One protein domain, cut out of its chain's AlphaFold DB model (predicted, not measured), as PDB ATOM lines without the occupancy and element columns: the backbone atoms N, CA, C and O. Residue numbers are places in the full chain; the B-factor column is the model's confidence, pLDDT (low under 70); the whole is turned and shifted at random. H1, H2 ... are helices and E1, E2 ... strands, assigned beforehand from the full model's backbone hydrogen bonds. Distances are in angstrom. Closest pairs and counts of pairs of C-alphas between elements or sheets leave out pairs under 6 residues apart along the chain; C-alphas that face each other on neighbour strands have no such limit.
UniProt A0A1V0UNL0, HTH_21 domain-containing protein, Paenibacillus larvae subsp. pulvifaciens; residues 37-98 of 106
ATOM      1  N   SER A  37     298.538 188.898 118.611       96.81
ATOM      2  CA  SER A  37     297.077 188.784 118.465       96.81
ATOM      3  C   SER A  37     296.743 188.286 117.063       96.81
ATOM      4  O   SER A  37     297.568 188.409 116.172       96.81
ATOM      5  N   CYS A  38     295.544 187.756 116.841       97.00
ATOM      6  CA  CYS A  38     295.136 187.325 115.502       97.00
ATOM      7  C   CYS A  38     294.228 188.363 114.840       97.00
ATOM      8  O   CYS A  38     293.481 189.068 115.526       97.00
ATOM      9  N   THR A  39     294.253 188.435 113.514       97.19
ATOM     10  CA  THR A  39     293.189 189.076 112.732       97.19
ATOM     11  C   THR A  39     291.947 188.182 112.678       97.19
ATOM     12  O   THR A  39     291.986 187.013 113.068       97.19
ATOM     13  N   GLN A  40     290.829 188.720 112.189       95.75
ATOM     14  CA  GLN A  40     289.617 187.939 111.905       95.75
ATOM     15  C   GLN A  40     289.871 186.790 110.916       95.75
ATOM     16  O   GLN A  40     289.230 185.753 111.028       95.75
ATOM     17  N   ASP A  41     290.858 186.939 110.029       95.06
ATOM     18  CA  ASP A  41     291.285 185.906 109.075       95.06
ATOM     19  C   ASP A  41     292.223 184.855 109.705       95.06
ATOM     20  O   ASP A  41     292.770 184.003 109.010       95.06
ATOM     21  N   GLY A  42     292.480 184.935 111.017       94.00
ATOM     22  CA  GLY A  42     293.342 184.002 111.748       94.00
ATOM     23  C   GLY A  42     294.845 184.255 111.602       94.00
ATOM     24  O   GLY A  42     295.638 183.516 112.188       94.00
ATOM     25  N   LYS A  43     295.265 185.301 110.880       96.19
ATOM     26  CA  LYS A  43     296.689 185.632 110.714       96.19
ATOM     27  C   LYS A  43     297.256 186.220 112.013       96.19
ATOM     28  O   LYS A  43     296.640 187.139 112.563       96.19
ATOM     29  N   PRO A  44     298.402 185.731 112.517       96.94
ATOM     30  CA  PRO A  44     299.038 186.302 113.696       96.94
ATOM     31  C   PRO A  44     299.678 187.658 113.369       96.94
ATOM     32  O   PRO A  44     300.270 187.842 112.311       96.94
ATOM     33  N   VAL A  45     299.570 188.591 114.308       97.81
ATOM     34  CA  VAL A  45     300.160 189.933 114.284       97.81
ATOM     35  C   VAL A  45     300.910 190.129 115.594       97.81
ATOM     36  O   VAL A  45     300.324 189.946 116.669       97.81
ATOM     37  N   SER A  46     302.193 190.471 115.510       97.75
ATOM     38  CA  SER A  46     303.053 190.621 116.683       97.75
ATOM     39  C   SER A  46     302.675 191.843 117.526       97.75
ATOM     40  O   SER A  46     301.999 192.764 117.059       97.75
ATOM     41  N   ASP A  47     303.077 191.841 118.794       97.50
ATOM     42  CA  ASP A  47     302.829 192.971 119.688       97.50
ATOM     43  C   ASP A  47     303.570 194.233 119.215       97.50
ATOM     44  O   ASP A  47     303.015 195.320 119.356       97.50
ATOM     45  N   GLU A  48     304.738 194.099 118.579       97.44
ATOM     46  CA  GLU A  48     305.494 195.211 117.985       97.44
ATOM     47  C   GLU A  48     304.693 195.905 116.877       97.44
ATOM     48  O   GLU A  48     304.498 197.116 116.934       97.44
ATOM     49  N   GLN A  49     304.113 195.144 115.944       97.94
ATOM     50  CA  GLN A  49     303.281 195.714 114.879       97.94
ATOM     51  C   GLN A  49     302.040 196.430 115.435       97.94
ATOM     52  O   GLN A  49     301.614 197.467 114.928       97.94
ATOM     53  N   ILE A  50     301.438 195.882 116.497       97.75
ATOM     54  CA  ILE A  50     300.285 196.507 117.159       97.75
ATOM     55  C   ILE A  50     300.710 197.800 117.867       97.75
ATOM     56  O   ILE A  50     299.935 198.756 117.901       97.75
ATOM     57  N   CYS A  51     301.914 197.835 118.441       97.56
ATOM     58  CA  CYS A  51     302.500 199.031 119.035       97.56
ATOM     59  C   CYS A  51     302.740 200.126 117.988       97.56
ATOM     60  O   CYS A  51     302.375 201.270 118.247       97.56
ATOM     61  N   GLU A  52     303.253 199.783 116.805       97.75
ATOM     62  CA  GLU A  52     303.427 200.727 115.690       97.75
ATOM     63  C   GLU A  52     302.101 201.383 115.294       97.75
ATOM     64  O   GLU A  52     301.990 202.606 115.331       97.75
ATOM     65  N   TRP A  53     301.049 200.593 115.054       97.62
ATOM     66  CA  TRP A  53     299.726 201.144 114.730       97.62
ATOM     67  C   TRP A  53     299.161 202.025 115.846       97.62
ATOM     68  O   TRP A  53     298.478 203.012 115.587       97.62
ATOM     69  N   ILE A  54     299.422 201.689 117.113       96.81
ATOM     70  CA  ILE A  54     299.026 202.550 118.235       96.81
ATOM     71  C   ILE A  54     299.768 203.889 118.177       96.81
ATOM     72  O   ILE A  54     299.137 204.915 118.418       96.81
ATOM     73  N   MET A  55     301.067 203.891 117.872       96.31
ATOM     74  CA  MET A  55     301.860 205.118 117.765       96.31
ATOM     75  C   MET A  55     301.418 205.983 116.585       96.31
ATOM     76  O   MET A  55     301.231 207.182 116.767       96.31
ATOM     77  N   GLU A  56     301.157 205.386 115.422       96.00
ATOM     78  CA  GLU A  56     300.604 206.087 114.255       96.00
ATOM     79  C   GLU A  56     299.269 206.767 114.593       96.00
ATOM     80  O   GLU A  56     299.081 207.954 114.333       96.00
ATOM     81  N   LEU A  57     298.368 206.050 115.275       95.62
ATOM     82  CA  LEU A  57     297.097 206.611 115.745       95.62
ATOM     83  C   LEU A  57     297.275 207.698 116.814       95.62
ATOM     84  O   LEU A  57     296.390 208.525 117.000       95.62
ATOM     85  N   LEU A  58     298.360 207.704 117.579       93.62
ATOM     86  CA  LEU A  58     298.602 208.772 118.550       93.62
ATOM     87  C   LEU A  58     299.268 209.997 117.915       93.62
ATOM     88  O   LEU A  58     299.087 211.097 118.432       93.62
ATOM     89  N   ALA A  59     300.002 209.805 116.817       93.75
ATOM     90  CA  ALA A  59     300.637 210.869 116.050       93.75
ATOM     91  C   ALA A  59     299.649 211.636 115.155       93.75
ATOM     92  O   ALA A  59     299.881 212.807 114.868       93.75
ATOM     93  N   ASP A  60     298.554 211.001 114.731       93.25
ATOM     94  CA  ASP A  60     297.507 211.664 113.952       93.25
ATOM     95  C   ASP A  60     296.754 212.735 114.769       93.25
ATOM     96  O   ASP A  60     296.400 212.538 115.939       93.25
ATOM     97  N   GLU A  61     296.473 213.873 114.130       87.38
ATOM     98  CA  GLU A  61     295.894 215.071 114.750       87.38
ATOM     99  C   GLU A  61     294.543 214.760 115.410       87.38
ATOM    100  O   GLU A  61     294.288 215.135 116.560       87.38
ATOM    101  N   TYR A  62     293.708 213.971 114.728       87.00
ATOM    102  CA  TYR A  62     292.353 213.639 115.167       87.00
ATOM    103  C   TYR A  62     292.306 212.537 116.230       87.00
ATOM    104  O   TYR A  62     291.386 212.506 117.063       87.00
ATOM    105  N   THR A  63     293.259 211.601 116.207       88.88
ATOM    106  CA  THR A  63     293.253 210.430 117.094       88.88
ATOM    107  C   THR A  63     294.228 210.522 118.269       88.88
ATOM    108  O   THR A  63     294.087 209.744 119.217       88.88
ATOM    109  N   SER A  64     295.079 211.550 118.330       87.50
ATOM    110  CA  SER A  64     295.915 211.920 119.493       87.50
ATOM    111  C   SER A  64     295.134 211.993 120.822       87.50
ATOM    112  O   SER A  64     295.588 211.601 121.906       87.50
ATOM    113  N   ALA A  65     293.870 212.422 120.760       88.12
ATOM    114  CA  ALA A  65     292.975 212.498 121.907       88.12
ATOM    115  C   ALA A  65     292.416 211.131 122.351       88.12
ATOM    116  O   ALA A  65     291.686 211.053 123.345       88.12
ATOM    117  N   TYR A  66     292.759 210.010 121.714       92.81
ATOM    118  CA  TYR A  66     292.152 208.714 122.020       92.81
ATOM    119  C   TYR A  66     292.812 208.009 123.205       92.81
ATOM    120  O   TYR A  66     294.024 207.881 123.310       92.81
ATOM    121  N   GLY A  67     291.983 207.507 124.122       92.56
ATOM    122  CA  GLY A  67     292.428 206.548 125.131       92.56
ATOM    123  C   GLY A  67     292.433 205.118 124.584       92.56
ATOM    124  O   GLY A  67     291.763 204.814 123.592       92.56
ATOM    125  N   TYR A  68     293.073 204.196 125.307       95.12
ATOM    126  CA  TYR A  68     293.201 202.785 124.909       95.12
ATOM    127  C   TYR A  68     291.863 202.107 124.546       95.12
ATOM    128  O   TYR A  68     291.820 201.221 123.693       95.12
ATOM    129  N   ARG A  69     290.734 202.524 125.147       95.81
ATOM    130  CA  ARG A  69     289.391 202.009 124.805       95.81
ATOM    131  C   ARG A  69     288.949 202.404 123.394       95.81
ATOM    132  O   ARG A  69     288.318 201.587 122.727       95.81
ATOM    133  N   LYS A  70     289.246 203.634 122.958       95.88
ATOM    134  CA  LYS A  70     288.964 204.109 121.594       95.88
ATOM    135  C   LYS A  70     289.948 203.480 120.609       95.88
ATOM    136  O   LYS A  70     289.484 202.894 119.637       95.88
ATOM    137  N   LEU A  71     291.242 203.445 120.940       96.38
ATOM    138  CA  LEU A  71     292.263 202.739 120.150       96.38
ATOM    139  C   LEU A  71     291.874 201.276 119.894       96.38
ATOM    140  O   LEU A  71     291.911 200.811 118.765       96.38
ATOM    141  N   THR A  72     291.356 200.571 120.907       97.75
ATOM    142  CA  THR A  72     290.855 199.192 120.741       97.75
ATOM    143  C   THR A  72     289.761 199.090 119.669       97.75
ATOM    144  O   THR A  72     289.714 198.110 118.930       97.75
ATOM    145  N   LYS A  73     288.849 200.070 119.588       97.75
ATOM    146  CA  LYS A  73     287.787 200.077 118.571       97.75
ATOM    147  C   LYS A  73     288.355 200.343 117.179       97.75
ATOM    148  O   LYS A  73     287.914 199.697 116.236       97.75
ATOM    149  N   VAL A  74     289.313 201.260 117.068       97.12
ATOM    150  CA  VAL A  74     289.978 201.600 115.804       97.12
ATOM    151  C   VAL A  74     290.776 200.404 115.278       97.12
ATOM    152  O   VAL A  74     290.513 199.952 114.170       97.12
ATOM    153  N   LEU A  75     291.600 199.779 116.124       97.25
ATOM    154  CA  LEU A  75     292.373 198.571 115.805       97.25
ATOM    155  C   LEU A  75     291.505 197.409 115.296       97.25
ATOM    156  O   LEU A  75     291.878 196.687 114.373       97.25
ATOM    157  N   ARG A  76     290.313 197.232 115.876       97.81
ATOM    158  CA  ARG A  76     289.339 196.228 115.420       97.81
ATOM    159  C   ARG A  76     288.715 196.567 114.067       97.81
ATOM    160  O   ARG A  76     288.367 195.650 113.335       97.81
ATOM    161  N   ARG A  77     288.515 197.853 113.766       96.94
ATOM    162  CA  ARG A  77     287.855 198.318 112.535       96.94
ATOM    163  C   ARG A  77     288.821 198.367 111.355       96.94
ATOM    164  O   ARG A  77     288.497 197.825 110.310       96.94
ATOM    165  N   GLN A  78     289.987 198.984 111.536       96.00
ATOM    166  CA  GLN A  78     290.970 199.193 110.469       96.00
ATOM    167  C   GLN A  78     291.797 197.932 110.197       96.00
ATOM    168  O   GLN A  78     291.889 197.494 109.058       96.00
ATOM    169  N   HIS A  79     292.317 197.290 111.247       95.62
ATOM    170  CA  HIS A  79     293.234 196.147 111.115       95.62
ATOM    171  C   HIS A  79     292.562 194.789 111.363       95.62
ATOM    172  O   HIS A  79     293.236 193.763 111.449       95.62
ATOM    173  N   ARG A  80     291.231 194.770 111.539       97.06
ATOM    174  CA  ARG A  80     290.433 193.558 111.815       97.06
ATOM    175  C   ARG A  80     291.003 192.702 112.955       97.06
ATOM    176  O   ARG A  80     290.864 191.481 112.949       97.06
ATOM    177  N   LEU A  81     291.655 193.321 113.945       97.31
ATOM    178  CA  LEU A  81     292.285 192.590 115.043       97.31
ATOM    179  C   LEU A  81     291.251 192.010 116.010       97.31
ATOM    180  O   LEU A  81     290.395 192.720 116.542       97.31
ATOM    181  N   VAL A  82     291.423 190.743 116.370       97.12
ATOM    182  CA  VAL A  82     290.748 190.105 117.501       97.12
ATOM    183  C   VAL A  82     291.544 190.414 118.773       97.12
ATOM    184  O   VAL A  82     292.302 189.600 119.296       97.12
ATOM    185  N   ILE A  83     291.400 191.647 119.270       97.00
ATOM    186  CA  ILE A  83     292.146 192.158 120.432       97.00
ATOM    187  C   ILE A  83     291.225 192.674 121.540       97.00
ATOM    188  O   ILE A  83     290.162 193.240 121.281       97.00
ATOM    189  N   ASN A  84     291.619 192.496 122.803       96.38
ATOM    190  CA  ASN A  84     290.892 192.988 123.979       96.38
ATOM    191  C   ASN A  84     291.499 194.302 124.508       96.38
ATOM    192  O   ASN A  84     292.719 194.471 124.502       96.38
ATOM    193  N   LYS A  85     290.664 195.186 125.077       96.56
ATOM    194  CA  LYS A  85     291.084 196.443 125.725       96.56
ATOM    195  C   LYS A  85     292.174 196.252 126.784       96.56
ATOM    196  O   LYS A  85     293.015 197.126 126.945       96.56
ATOM    197  N   LYS A  86     292.190 195.109 127.487       95.12
ATOM    198  CA  LYS A  86     293.227 194.784 128.487       95.12
ATOM    199  C   LYS A  86     294.616 194.634 127.858       95.12
ATOM    200  O   LYS A  86     295.605 195.026 128.465       95.12
ATOM    201  N   LYS A  87     294.683 194.066 126.651       96.06
ATOM    202  CA  LYS A  87     295.939 193.906 125.920       96.06
ATOM    203  C   LYS A  87     296.435 195.255 125.407       96.06
ATOM    204  O   LYS A  87     297.569 195.603 125.696       96.06
ATOM    205  N   VAL A  88     295.558 196.040 124.777       97.25
ATOM    206  CA  VAL A  88     295.884 197.404 124.317       97.25
ATOM    207  C   VAL A  88     296.373 198.272 125.477       97.25
ATOM    208  O   VAL A  88     297.396 198.927 125.349       97.25
ATOM    209  N   TYR A  89     295.711 198.212 126.639       96.38
ATOM    210  CA  TYR A  89     296.173 198.896 127.851       96.38
ATOM    211  C   TYR A  89     297.597 198.491 128.246       96.38
ATOM    212  O   TYR A  89     298.412 199.357 128.542       96.38
ATOM    213  N   ARG A  90     297.909 197.187 128.248       95.94
ATOM    214  CA  ARG A  90     299.244 196.700 128.612       95.94
ATOM    215  C   ARG A  90     300.311 197.194 127.632       95.94
ATOM    216  O   ARG A  90     301.342 197.654 128.100       95.94
ATOM    217  N   LEU A  91     300.030 197.162 126.329       96.75
ATOM    218  CA  LEU A  91     300.931 197.693 125.301       96.75
ATOM    219  C   LEU A  91     301.142 199.203 125.482       96.75
ATOM    220  O   LEU A  91     302.274 199.662 125.571       96.75
ATOM    221  N   CYS A  92     300.061 199.967 125.670       95.81
ATOM    222  CA  CYS A  92     300.148 201.404 125.948       95.81
ATOM    223  C   CYS A  92     300.957 201.700 127.222       95.81
ATOM    224  O   CYS A  92     301.709 202.668 127.266       95.81
ATOM    225  N   LYS A  93     300.814 200.862 128.259       94.56
ATOM    226  CA  LYS A  93     301.594 200.969 129.497       94.56
ATOM    227  C   LYS A  93     303.078 200.695 129.254       94.56
ATOM    228  O   LYS A  93     303.902 201.401 129.810       94.56
ATOM    229  N   GLN A  94     303.412 199.686 128.450       94.44
ATOM    230  CA  GLN A  94     304.802 199.352 128.113       94.44
ATOM    231  C   GLN A  94     305.484 200.470 127.317       94.44
ATOM    232  O   GLN A  94     306.656 200.738 127.541       94.44
ATOM    233  N   MET A  95     304.736 201.147 126.446       94.75
ATOM    234  CA  MET A  95     305.216 202.290 125.663       94.75
ATOM    235  C   MET A  95     305.161 203.632 126.418       94.75
ATOM    236  O   MET A  95     305.528 204.651 125.850       94.75
ATOM    237  N   ASN A  96     304.671 203.662 127.665       93.12
ATOM    238  CA  ASN A  96     304.451 204.887 128.450       93.12
ATOM    239  C   ASN A  96     303.576 205.956 127.757       93.12
ATOM    240  O   ASN A  96     303.737 207.146 127.994       93.12
ATOM    241  N   VAL A  97     302.593 205.540 126.949       92.25
ATOM    242  CA  VAL A  97     301.657 206.447 126.241       92.25
ATOM    243  C   VAL A  97     300.295 206.584 126.935       92.25
ATOM    244  O   VAL A  97     299.324 207.096 126.374       92.25
ATOM    245  N   LEU A  98     300.171 206.068 128.160       90.44
ATOM    246  CA  LEU A  98     298.951 206.230 128.946       90.44
ATOM    247  C   LEU A  98     298.858 207.659 129.472       90.44
ATOM    248  O   LEU A  98     299.783 208.159 130.102       90.44
TER     249      LEU A  98
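This is residues 37 to 98 of the 106 residues of the protein "HTH_21 domain-containing protein" of Paenibacillus larvae subsp. pulvifaciens (UniProt A0A1V0UNL0). A small hairpin of two very short strands, E1 and E2, sits at one end of a compact cluster of three helices, H1, H2 and H3, which stand at large angles to one another with their centres in a triangle. H1 follows straight on from E2, and the link from H2 to H3 passes by the hairpin, where its residues 81 to 82 pair with E1. The printed part has 62 residues with two named strands and three named helices, in the order E1, E2, H1, H2, H3; the sheet has the order E1 - E2 and is antiparallel, and the class is mostly helix. The whole is compact, with a radius of gyration of the C-alphas of 10.7 A, and the C-alphas span 30 by 22 by 16 A.

Strand E1 is residues 37 to 39 and begins at C-alpha 37 at (297.077, 188.784, 118.465). Strand E2 is residues 44 to 46. Helix H1, the longest, is residues 47 to 59, 18.4 A from first to last C-alpha, and begins at C-alpha 47 at (302.829, 192.971, 119.688). Helix H2 is residues 68 to 78, 15.0 A long. Helix H3 is residues 85 to 94, 14.2 A long, and ends at C-alpha 94 at (304.802, 199.352, 128.113).

E1 and E2 form a hairpin of antiparallel neighbour strands, with 133 degrees between their directions. The C-alphas of Cys 38 and Pro 44 face each other at 4.4 A. N 37 and O 45 are within hydrogen-bond range at 2.8 A, and N 45 and O 37 at 2.7 A. Residues 38 to 39 of E1 also pair with residues 81 to 82, antiparallel. The closest C-alphas of E1 and H1 are those of Ser 37 and Asp 47, 7.2 A apart. H1 touches H3, with the C-alphas of Cys 51 and Leu 91 closest at 6.6 A, and their lines are about perpendicular at 83 degrees. H1 only just touches H2, with 3 pairs of C-alphas within 8 A and with its residues 53 to 57 alone; the closest C-alphas are those of Ile 54 and Leu 71, 7.0 A apart, and the lines are about perpendicular at 77 degrees. H2 and H3 touch, with the C-alphas of Thr 72 and Lys 85 closest at 5.7 A. They run opposite ways at a steep tilt of 69 degrees, only just short of about perpendicular. The helix packing is mostly crossed, with no touching pair of helices at a shallow tilt. Both E1 and E2 are apart from H2 and from H3. In H1 and H3 every O i to N i+4 pair is within hydrogen-bond range; in H2 it is 6 of 7.

The two C-alphas farthest apart are those of Gly 42 and Glu 61, at 31.3 A. The printed part has no cut. The links E1 to E2 and E2 to H1 are tight, the links H1 to H2 and H2 to H3 are short, and no link is long. The mean pLDDT of the printed part is 95.3, and no printed residue is under 70.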